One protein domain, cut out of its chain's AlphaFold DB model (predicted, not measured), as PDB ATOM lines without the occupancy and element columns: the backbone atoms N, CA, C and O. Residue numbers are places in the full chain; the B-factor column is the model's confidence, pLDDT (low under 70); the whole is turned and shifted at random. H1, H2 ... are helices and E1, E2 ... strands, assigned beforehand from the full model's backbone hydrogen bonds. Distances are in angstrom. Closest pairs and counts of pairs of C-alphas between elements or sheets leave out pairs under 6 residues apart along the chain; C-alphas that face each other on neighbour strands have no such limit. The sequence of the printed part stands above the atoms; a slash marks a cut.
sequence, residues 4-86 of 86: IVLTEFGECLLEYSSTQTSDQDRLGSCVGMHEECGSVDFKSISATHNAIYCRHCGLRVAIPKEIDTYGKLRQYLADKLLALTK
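Overview. This is residues 4 to 86 of the 86 residues of an uncharacterized protein of Parcubacteria group bacterium CG1_02_40_82 (UniProt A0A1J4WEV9). Five antiparallel strands form a sheet curled like part of a barrel, with helix H1 at its open side. The printed part has 83 residues, under half in named elements, in the order E1 E2 E3 E4 E5 H1; the strands keep this order across the sheet. The class is mixed; the whole is compact, radius of gyration of the C-alphas 12.0 A, spans 36 by 27 by 24 A.

Arrangement. E1, residues 12 to 14, E2, 30 to 34, E3, 38 to 44, E4, 49 to 54, and E5, 60 to 64, make a meander, each strand the antiparallel neighbour of the one before. Within hydrogen-bond range are N 14 and O 33, 2.7 A, and N 31 and O 40, N 41 and O 53, N 50 and O 63, each 2.8 A. H1, residues 70 to 84, only grazes the sheet, with residues 70 to 77; every O i to N i+4 pair in it is within range.

Along the chain. E1 begins at C-alpha 12 (147.104, 164.077, 177.487). E3 is 19.8 A long, and H1, 21.3 A, ends at C-alpha 84 (145.473, 161.628, 160.946).

Size, cuts and confidence. The printed part has no cut. E1 to E2 is a long link. Residues 17 to 19 and 85 to 86 have pLDDT under 70.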
ATOM      1  N   ILE A   4     141.866 164.642 177.890       89.94
ATOM      2  CA  ILE A   4     141.785 165.148 176.517       89.94
ATOM      3  C   ILE A   4     143.104 164.825 175.824       89.94
ATOM      4  O   ILE A   4     144.153 165.302 176.252       89.94
ATOM      5  N   VAL A   5     143.062 164.027 174.759       92.50
ATOM      6  CA  VAL A   5     144.253 163.716 173.958       92.50
ATOM      7  C   VAL A   5     144.575 164.914 173.065       92.50
ATOM      8  O   VAL A   5     143.737 165.348 172.281       92.50
ATOM      9  N   LEU A   6     145.773 165.473 173.209       90.62
ATOM     10  CA  LEU A   6     146.223 166.698 172.545       90.62
ATOM     11  C   LEU A   6     146.814 166.448 171.147       90.62
ATOM     12  O   LEU A   6     146.806 167.350 170.304       90.62
ATOM     13  N   THR A   7     147.349 165.254 170.908       89.75
ATOM     14  CA  THR A   7     148.246 164.917 169.785       89.75
ATOM     15  C   THR A   7     148.156 163.427 169.432       89.75
ATOM     16  O   THR A   7     147.636 162.613 170.193       89.75
ATOM     17  N   GLU A   8     148.687 163.050 168.267       87.38
ATOM     18  CA  GLU A   8     148.687 161.661 167.786       87.38
ATOM     19  C   GLU A   8     149.614 160.722 168.572       87.38
ATOM     20  O   GLU A   8     149.404 159.510 168.552       87.38
ATOM     21  N   PHE A   9     150.596 161.261 169.304       88.44
ATOM     22  CA  PHE A   9     151.505 160.462 170.136       88.44
ATOM     23  C   PHE A   9     150.960 160.200 171.548       88.44
ATOM     24  O   PHE A   9     151.612 159.522 172.340       88.44
ATOM     25  N   GLY A  10     149.740 160.660 171.842       88.00
ATOM     26  CA  GLY A  10     149.031 160.336 173.078       88.00
ATOM     27  C   GLY A  10     149.242 161.320 174.227       88.00
ATOM     28  O   GLY A  10     148.790 161.033 175.335       88.00
ATOM     29  N   GLU A  11     149.868 162.481 174.004       90.25
ATOM     30  CA  GLU A  11     149.993 163.521 175.031       90.25
ATOM     31  C   GLU A  11     148.612 163.942 175.550       90.25
ATOM     32  O   GLU A  11     147.730 164.336 174.785       90.25
ATOM     33  N   CYS A  12     148.411 163.873 176.867       92.19
ATOM     34  CA  CYS A  12     147.104 164.077 177.487       92.19
ATOM     35  C   CYS A  12     147.060 165.339 178.353       92.19
ATOM     36  O   CYS A  12     147.908 165.559 179.222       92.19
ATOM     37  N   LEU A  13     146.007 166.132 178.173       91.06
ATOM     38  CA  LEU A  13     145.584 167.163 179.112       91.06
ATOM     39  C   LEU A  13     144.660 166.540 180.165       91.06
ATOM     40  O   LEU A  13     143.621 165.958 179.847       91.06
ATOM     41  N   LEU A  14     145.049 166.693 181.424       89.38
ATOM     42  CA  LEU A  14     144.268 166.376 182.609       89.38
ATOM     43  C   LEU A  14     143.604 167.651 183.119       89.38
ATOM     44  O   LEU A  14     144.272 168.643 183.420       89.38
ATOM     45  N   GLU A  15     142.288 167.619 183.248       83.81
ATOM     46  CA  GLU A  15     141.539 168.704 183.874       83.81
ATOM     47  C   GLU A  15     141.791 168.734 185.390       83.81
ATOM     48  O   GLU A  15     142.074 167.703 186.011       83.81
ATOM     49  N   TYR A  16     141.721 169.920 186.005       73.44
ATOM     50  CA  TYR A  16     141.953 170.058 187.443       73.44
ATOM     51  C   TYR A  16     140.883 169.309 188.245       73.44
ATOM     52  O   TYR A  16     139.705 169.649 188.215       73.44
ATOM     53  N   SER A  17     141.320 168.321 189.026       60.41
ATOM     54  CA  SER A  17     140.470 167.418 189.815       60.41
ATOM     55  C   SER A  17     139.549 168.108 190.827       60.41
ATOM     56  O   SER A  17     138.552 167.523 191.243       60.41
ATOM     57  N   SER A  18     139.874 169.339 191.233       62.28
ATOM     58  CA  SER A  18     139.113 170.125 192.208       62.28
ATOM     59  C   SER A  18     137.831 170.746 191.645       62.28
ATOM     60  O   SER A  18     137.004 171.224 192.416       62.28
ATOM     61  N   THR A  19     137.656 170.752 190.324       63.72
ATOM     62  CA  THR A  19     136.496 171.330 189.639       63.72
ATOM     63  C   THR A  19     136.028 170.346 188.579       63.72
ATOM     64  O   THR A  19     136.790 170.023 187.676       63.72
ATOM     65  N   GLN A  20     134.794 169.847 188.679       70.00
ATOM     66  CA  GLN A  20     134.186 169.132 187.554       70.00
ATOM     67  C   GLN A  20     133.982 170.140 186.422       70.00
ATOM     68  O   GLN A  20     133.037 170.920 186.456       70.00
ATOM     69  N   THR A  21     134.911 170.159 185.474       81.75
ATOM     70  CA  THR A  21     134.830 170.952 184.251       81.75
ATOM     71  C   THR A  21     133.752 170.370 183.348       81.75
ATOM     72  O   THR A  21     133.725 169.173 183.065       81.75
ATOM     73  N   SER A  22     132.823 171.221 182.934       87.75
ATOM     74  CA  SER A  22     131.770 170.918 181.976       87.75
ATOM     75  C   SER A  22     132.212 171.288 180.562       87.75
ATOM     76  O   SER A  22     132.983 172.223 180.358       87.75
ATOM     77  N   ASP A  23     131.629 170.644 179.553       91.44
ATOM     78  CA  ASP A  23     131.822 171.006 178.144       91.44
ATOM     79  C   ASP A  23     131.457 172.465 177.816       91.44
ATOM     80  O   ASP A  23     131.948 173.026 176.829       91.44
ATOM     81  N   GLN A  24     130.595 173.076 178.634       91.75
ATOM     82  CA  GLN A  24     130.182 174.474 178.506       91.75
ATOM     83  C   GLN A  24     131.174 175.455 179.144       91.75
ATOM     84  O   GLN A  24     131.108 176.654 178.859       91.75
ATOM     85  N   ASP A  25     132.096 174.970 179.980       91.31
ATOM     86  CA  ASP A  25     133.063 175.824 180.653       91.31
ATOM     87  C   ASP A  25     134.058 176.393 179.648       91.31
ATOM     88  O   ASP A  25     134.568 175.705 178.756       91.31
ATOM     89  N   ARG A  26     134.335 177.688 179.802       93.19
ATOM     90  CA  ARG A  26     135.291 178.390 178.951       93.19
ATOM     91  C   ARG A  26     136.724 178.031 179.318       93.19
ATOM     92  O   ARG A  26     137.061 177.899 180.493       93.19
ATOM     93  N   LEU A  27     137.585 177.976 178.306       92.06
ATOM     94  CA  LEU A  27     139.020 177.796 178.489       92.06
ATOM     95  C   LEU A  27     139.610 179.026 179.195       92.06
ATOM     96  O   LEU A  27     139.619 180.137 178.659       92.06
ATOM     97  N   GLY A  28     140.079 178.822 180.426       89.94
ATOM     98  CA  GLY A  28     140.793 179.831 181.205       89.94
ATOM     99  C   GLY A  28     142.252 179.983 180.769       89.94
ATOM    100  O   GLY A  28     142.735 179.275 179.898       89.94
ATOM    101  N   SER A  29     142.987 180.898 181.409       90.50
ATOM    102  CA  SER A  29     144.422 181.101 181.122       90.50
ATOM    103  C   SER A  29     145.280 179.853 181.376       90.50
ATOM    104  O   SER A  29     146.249 179.631 180.653       90.50
ATOM    105  N   CYS A  30     144.895 179.029 182.354       91.19
ATOM    106  CA  CYS A  30     145.410 177.683 182.592       91.19
ATOM    107  C   CYS A  30     144.259 176.697 182.375       91.19
ATOM    108  O   CYS A  30     143.228 176.812 183.038       91.19
ATOM    109  N   VAL A  31     144.419 175.763 181.438       90.44
ATOM    110  CA  VAL A  31     143.355 174.828 181.026       90.44
ATOM    111  C   VAL A  31     143.469 173.459 181.684       90.44
ATOM    112  O   VAL A  31     142.538 172.661 181.606       90.44
ATOM    113  N   GLY A  32     144.587 173.181 182.349       91.12
ATOM    114  CA  GLY A  32     144.796 171.928 183.059       91.12
ATOM    115  C   GLY A  32     146.271 171.591 183.207       91.12
ATOM    116  O   GLY A  32     147.144 172.460 183.178       91.12
ATOM    117  N   MET A  33     146.543 170.303 183.357       91.75
ATOM    118  CA  MET A  33     147.871 169.743 183.552       91.75
ATOM    119  C   MET A  33     148.197 168.787 182.414       91.75
ATOM    120  O   MET A  33     147.406 167.914 182.085       91.75
ATOM    121  N   HIS A  34     149.375 168.918 181.825       92.19
ATOM    122  CA  HIS A  34     149.919 167.888 180.959       92.19
ATOM    123  C   HIS A  34     150.296 166.699 181.841       92.19
ATOM    124  O   HIS A  34     151.058 166.895 182.792       92.19
ATOM    125  N   GLU A  35     149.757 165.514 181.541       86.88
ATOM    126  CA  GLU A  35     149.857 164.317 182.390       86.88
ATOM    127  C   GLU A  35     151.288 164.030 182.865       86.88
ATOM    128  O   GLU A  35     151.501 163.716 184.033       86.88
ATOM    129  N   GLU A  36     152.271 164.217 181.989       80.00
ATOM    130  CA  GLU A  36     153.665 163.868 182.266       80.00
ATOM    131  C   GLU A  36     154.521 165.030 182.785       80.00
ATOM    132  O   GLU A  36     155.692 164.832 183.106       80.00
ATOM    133  N   CYS A  37     154.003 166.264 182.812       86.31
ATOM    134  CA  CYS A  37     154.862 167.437 183.008       86.31
ATOM    135  C   CYS A  37     154.337 168.442 184.030       86.31
ATOM    136  O   CYS A  37     154.979 168.690 185.046       86.31
ATOM    137  N   GLY A  38     153.227 169.113 183.728       89.06
ATOM    138  CA  GLY A  38     152.836 170.307 184.470       89.06
ATOM    139  C   GLY A  38     151.821 171.168 183.737       89.06
ATOM    140  O   GLY A  38     151.255 170.754 182.730       89.06
ATOM    141  N   SER A  39     151.602 172.387 184.232       91.81
ATOM    142  CA  SER A  39     150.518 173.257 183.765       91.81
ATOM    143  C   SER A  39     150.538 173.526 182.263       91.81
ATOM    144  O   SER A  39     151.590 173.779 181.656       91.81
ATOM    145  N   VAL A  40     149.337 173.504 181.699       93.44
ATOM    146  CA  VAL A  40     149.043 173.805 180.307       93.44
ATOM    147  C   VAL A  40     148.219 175.079 180.253       93.44
ATOM    148  O   VAL A  40     147.138 175.170 180.830       93.44
ATOM    149  N   ASP A  41     148.740 176.056 179.530       93.88
ATOM    150  CA  ASP A  41     148.121 177.356 179.356       93.88
ATOM    151  C   ASP A  41     147.361 177.445 178.042       93.88
ATOM    152  O   ASP A  41     147.703 176.785 177.061       93.88
ATOM    153  N   PHE A  42     146.407 178.367 178.002       94.75
ATOM    154  CA  PHE A  42     145.727 178.791 176.789       94.75
ATOM    155  C   PHE A  42     146.006 180.267 176.515       94.75
ATOM    156  O   PHE A  42     145.820 181.138 177.368       94.75
ATOM    157  N   LYS A  43     146.483 180.556 175.303       95.19
ATOM    158  CA  LYS A  43     146.880 181.904 174.895       95.19
ATOM    159  C   LYS A  43     146.497 182.179 173.452       95.19
ATOM    160  O   LYS A  43     146.663 181.331 172.582       95.19
ATOM    161  N   SER A  44     146.057 183.402 173.173       95.38
ATOM    162  CA  SER A  44     145.864 183.842 171.794       95.38
ATOM    163  C   SER A  44     147.207 184.088 171.108       95.38
ATOM    164  O   SER A  44     148.058 184.796 171.652       95.38
ATOM    165  N   ILE A  45     147.399 183.500 169.926       95.88
ATOM    166  CA  ILE A  45     148.657 183.594 169.165       95.88
ATOM    167  C   ILE A  45     148.492 184.331 167.835       95.88
ATOM    168  O   ILE A  45     149.479 184.798 167.275       95.88
ATOM    169  N   SER A  46     147.262 184.468 167.331       96.38
ATOM    170  CA  SER A  46     146.965 185.252 166.133       96.38
ATOM    171  C   SER A  46     145.516 185.760 166.123       96.38
ATOM    172  O   SER A  46     144.728 185.534 167.050       96.38
ATOM    173  N   ALA A  47     145.141 186.459 165.050       96.38
ATOM    174  CA  ALA A  47     143.759 186.871 164.818       96.38
ATOM    175  C   ALA A  47     142.799 185.677 164.670       96.38
ATOM    176  O   ALA A  47     141.623 185.817 164.980       96.38
ATOM    177  N   THR A  48     143.298 184.511 164.250       97.19
ATOM    178  CA  THR A  48     142.479 183.344 163.891       97.19
ATOM    179  C   THR A  48     142.731 182.118 164.763       97.19
ATOM    180  O   THR A  48     141.951 181.177 164.697       97.19
ATOM    181  N   HIS A  49     143.787 182.113 165.583       97.50
ATOM    182  CA  HIS A  49     144.173 180.944 166.371       97.50
ATOM    183  C   HIS A  49     144.546 181.285 167.813       97.50
ATOM    184  O   HIS A  49     145.140 182.327 168.125       97.50
ATOM    185  N   ASN A  50     144.252 180.326 168.681       97.25
ATOM    186  CA  ASN A  50     144.804 180.212 170.017       97.25
ATOM    187  C   ASN A  50     145.803 179.047 170.059       97.25
ATOM    188  O   ASN A  50     145.896 178.244 169.130       97.25
ATOM    189  N   ALA A  51     146.574 178.969 171.133       95.75
ATOM    190  CA  ALA A  51     147.457 177.857 171.416       95.75
ATOM    191  C   ALA A  51     147.210 177.341 172.825       95.75
ATOM    192  O   ALA A  51     147.122 178.124 173.773       95.75
ATOM    193  N   ILE A  52     147.166 176.021 172.930       95.00
ATOM    194  CA  ILE A  52     147.295 175.281 174.176       95.00
ATOM    195  C   ILE A  52     148.757 174.873 174.283       95.00
ATOM    196  O   ILE A  52     149.287 174.269 173.349       95.00
ATOM    197  N   TYR A  53     149.437 175.231 175.370       94.69
ATOM    198  CA  TYR A  53     150.858 174.929 175.497       94.69
ATOM    199  C   TYR A  53     151.274 174.522 176.903       94.69
ATOM    200  O   TYR A  53     150.884 175.142 177.890       94.69
ATOM    201  N   CYS A  54     152.115 173.496 176.997       94.88
ATOM    202  CA  CYS A  54     152.731 173.111 178.258       94.88
ATOM    203  C   CYS A  54     153.916 174.038 178.553       94.88
ATOM    204  O   CYS A  54     154.831 174.172 177.734       94.88
ATOM    205  N   ARG A  55     153.939 174.641 179.748       90.25
ATOM    206  CA  ARG A  55     155.051 175.512 180.179       90.25
ATOM    207  C   ARG A  55     156.383 174.775 180.351       90.25
ATOM    208  O   ARG A  55     157.421 175.422 180.360       90.25
ATOM    209  N   HIS A  56     156.345 173.452 180.513       92.31
ATOM    210  CA  HIS A  56     157.497 172.657 180.941       92.31
ATOM    211  C   HIS A  56     158.218 171.988 179.767       92.31
ATOM    212  O   HIS A  56     159.419 172.171 179.611       92.31
ATOM    213  N   CYS A  57     157.498 171.245 178.920       91.88
ATOM    214  CA  CYS A  57     158.098 170.515 177.795       91.88
ATOM    215  C   CYS A  57     158.037 171.270 176.458       91.88
ATOM    216  O   CYS A  57     158.596 170.814 175.466       91.88
ATOM    217  N   GLY A  58     157.346 172.414 176.402       87.81
ATOM    218  CA  GLY A  58     157.204 173.192 175.173       87.81
ATOM    219  C   GLY A  58     156.197 172.625 174.165       87.81
ATOM    220  O   GLY A  58     156.075 173.202 173.083       87.81
ATOM    221  N   LEU A  59     155.451 171.566 174.519       92.25
ATOM    222  CA  LEU A  59     154.307 171.077 173.742       92.25
ATOM    223  C   LEU A  59     153.372 172.243 173.413       92.25
ATOM    224  O   LEU A  59     153.010 173.014 174.304       92.25
ATOM    225  N   ARG A  60     152.989 172.374 172.141       94.06
ATOM    226  CA  ARG A  60     152.126 173.445 171.630       94.06
ATOM    227  C   ARG A  60     151.146 172.881 170.619       94.06
ATOM    228  O   ARG A  60     151.553 172.352 169.590       94.06
ATOM    229  N   VAL A  61     149.864 173.087 170.872       94.50
ATOM    230  CA  VAL A  61     148.783 172.735 169.958       94.50
ATOM    231  C   VAL A  61     148.057 174.010 169.564       94.50
ATOM    232  O   VAL A  61     147.421 174.660 170.393       94.50
ATOM    233  N   ALA A  62     148.184 174.391 168.293       96.00
ATOM    234  CA  ALA A  62     147.408 175.483 167.724       96.00
ATOM    235  C   ALA A  62     145.973 175.013 167.462       96.00
ATOM    236  O   ALA A  62     145.761 173.933 166.905       96.00
ATOM    237  N   ILE A  63     145.009 175.842 167.853       96.56
ATOM    238  CA  ILE A  63     143.577 175.591 167.710       96.56
ATOM    239  C   ILE A  63     142.879 176.839 167.146       96.56
ATOM    240  O   ILE A  63     143.298 177.960 167.461       96.56
ATOM    241  N   PRO A  64     141.842 176.684 166.306       97.62
ATOM    242  CA  PRO A  64     141.025 177.803 165.844       97.62
ATOM    243  C   PRO A  64     140.439 178.636 166.990       97.62
ATOM    244  O   PRO A  64     140.204 178.140 168.095       97.62
ATOM    245  N   LYS A  65     140.223 179.930 166.747       96.62
ATOM    246  CA  LYS A  65     139.852 180.889 167.800       96.62
ATOM    247  C   LYS A  65     138.447 180.685 168.356       96.62
ATOM    248  O   LYS A  65     138.189 181.050 169.498       96.62
ATOM    249  N   GLU A  66     137.567 180.095 167.560       96.62
ATOM    250  CA  GLU A  66     136.207 179.707 167.923       96.62
ATOM    251  C   GLU A  66     136.147 178.577 168.962       96.62
ATOM    252  O   GLU A  66     135.080 178.332 169.530       96.62
ATOM    253  N   ILE A  67     137.274 177.905 169.217       96.69
ATOM    254  CA  ILE A  67     137.416 176.878 170.246       96.69
ATOM    255  C   ILE A  67     137.745 177.564 171.567       96.69
ATOM    256  O   ILE A  67     138.901 177.843 171.890       96.69
ATOM    257  N   ASP A  68     136.686 177.862 172.311       94.88
ATOM    258  CA  ASP A  68     136.726 178.611 173.563       94.88
ATOM    259  C   ASP A  68     136.133 177.847 174.754       94.88
ATOM    260  O   ASP A  68     136.146 178.382 175.861       94.88
ATOM    261  N   THR A  69     135.658 176.612 174.558       94.75
ATOM    262  CA  THR A  69     135.141 175.737 175.625       94.75
ATOM    263  C   THR A  69     135.794 174.357 175.612       94.75
ATOM    264  O   THR A  69     136.327 173.922 174.585       94.75
ATOM    265  N   TYR A  70     135.717 173.646 176.740       92.88
ATOM    266  CA  TYR A  70     136.220 172.271 176.850       92.88
ATOM    267  C   TYR A  70     135.528 171.312 175.873       92.88
ATOM    268  O   TYR A  70     136.209 170.525 175.219       92.88
ATOM    269  N   GLY A  71     134.212 171.437 175.673       93.75
ATOM    270  CA  GLY A  71     133.475 170.581 174.737       93.75
ATOM    271  C   GLY A  71     133.931 170.763 173.289       93.75
ATOM    272  O   GLY A  71     134.194 169.791 172.580       93.75
ATOM    273  N   LYS A  72     134.123 172.018 172.853       95.56
ATOM    274  CA  LYS A  72     134.665 172.307 171.515       95.56
ATOM    275  C   LYS A  72     136.093 171.795 171.360       95.56
ATOM    276  O   LYS A  72     136.449 171.305 170.292       95.56
ATOM    277  N   LEU A  73     136.907 171.916 172.409       94.62
ATOM    278  CA  LEU A  73     138.283 171.436 172.406       94.62
ATOM    279  C   LEU A  73     138.343 169.914 172.246       94.62
ATOM    280  O   LEU A  73     139.071 169.425 171.384       94.62
ATOM    281  N   ARG A  74     137.550 169.181 173.038       93.88
ATOM    282  CA  ARG A  74     137.423 167.719 172.958       93.88
ATOM    283  C   ARG A  74     137.031 167.278 171.554       93.88
ATOM    284  O   ARG A  74     137.725 166.455 170.964       93.88
ATOM    285  N   GLN A  75     135.968 167.874 171.011       94.81
ATOM    286  CA  GLN A  75     135.468 167.544 169.678       94.81
ATOM    287  C   GLN A  75     136.516 167.819 168.593       94.81
ATOM    288  O   GLN A  75     136.829 166.936 167.802       94.81
ATOM    289  N   TYR A  76     137.118 169.012 168.592       95.44
ATOM    290  CA  TYR A  76     138.121 169.386 167.594       95.44
ATOM    291  C   TYR A  76     139.335 168.458 167.599       95.44
ATOM    292  O   TYR A  76     139.819 168.072 166.537       95.44
ATOM    293  N   LEU A  77     139.842 168.108 168.783       93.94
ATOM    294  CA  LEU A  77     140.989 167.214 168.890       93.94
ATOM    295  C   LEU A  77     140.623 165.791 168.472       93.94
ATOM    296  O   LEU A  77     141.382 165.186 167.722       93.94
ATOM    297  N   ALA A  78     139.450 165.286 168.861       92.44
ATOM    298  CA  ALA A  78     138.969 163.986 168.402       92.44
ATOM    299  C   ALA A  78     138.865 163.929 166.867       92.44
ATOM    300  O   ALA A  78     139.419 163.022 166.248       92.44
ATOM    301  N   ASP A  79     138.242 164.934 166.244       93.38
ATOM    302  CA  ASP A  79     138.101 165.019 164.786       93.38
ATOM    303  C   ASP A  79     139.460 165.126 164.084       93.38
ATOM    304  O   ASP A  79     139.707 164.462 163.073       93.38
ATOM    305  N   LYS A  80     140.372 165.930 164.641       91.75
ATOM    306  CA  LYS A  80     141.730 166.099 164.120       91.75
ATOM    307  C   LYS A  80     142.530 164.798 164.183       91.75
ATOM    308  O   LYS A  80     143.205 164.468 163.215       91.75
ATOM    309  N   LEU A  81     142.453 164.059 165.289       88.44
ATOM    310  CA  LEU A  81     143.155 162.784 165.453       88.44
ATOM    311  C   LEU A  81     142.590 161.712 164.520       88.44
ATOM    312  O   LEU A  81     143.356 161.018 163.856       88.44
ATOM    313  N   LEU A  82     141.263 161.637 164.382       86.25
ATOM    314  CA  LEU A  82     140.609 160.734 163.431       86.25
ATOM    315  C   LEU A  82     141.019 161.002 161.978       86.25
ATOM    316  O   LEU A  82     141.052 160.074 161.170       86.25
ATOM    317  N   ALA A  83     141.309 162.257 161.625       85.88
ATOM    318  CA  ALA A  83     141.781 162.620 160.293       85.88
ATOM    319  C   ALA A  83     143.239 162.204 160.026       85.88
ATOM    320  O   ALA A  83     143.597 162.032 158.866       85.88
ATOM    321  N   LEU A  84     144.065 162.036 161.065       80.12
ATOM    322  CA  LEU A  84     145.473 161.628 160.946       80.12
ATOM    323  C   LEU A  84     145.651 160.105 160.864       80.12
ATOM    324  O   LEU A  84     146.663 159.628 160.364       80.12
ATOM    325  N   THR A  85     144.666 159.338 161.337       69.12
ATOM    326  CA  THR A  85     144.698 157.865 161.332       69.12
ATOM    327  C   THR A  85     144.065 157.224 160.088       69.12
ATOM    328  O   THR A  85     143.911 156.003 160.059       69.12
ATOM    329  N   LYS A  86     143.639 158.019 159.097       55.34
ATOM    330  CA  LYS A  86     143.079 157.550 157.814       55.34
ATOM    331  C   LYS A  86     144.124 157.609 156.711       55.34
ATOM    332  O   LYS A  86     144.117 156.674 155.882       55.34
TER     333      LYS A  86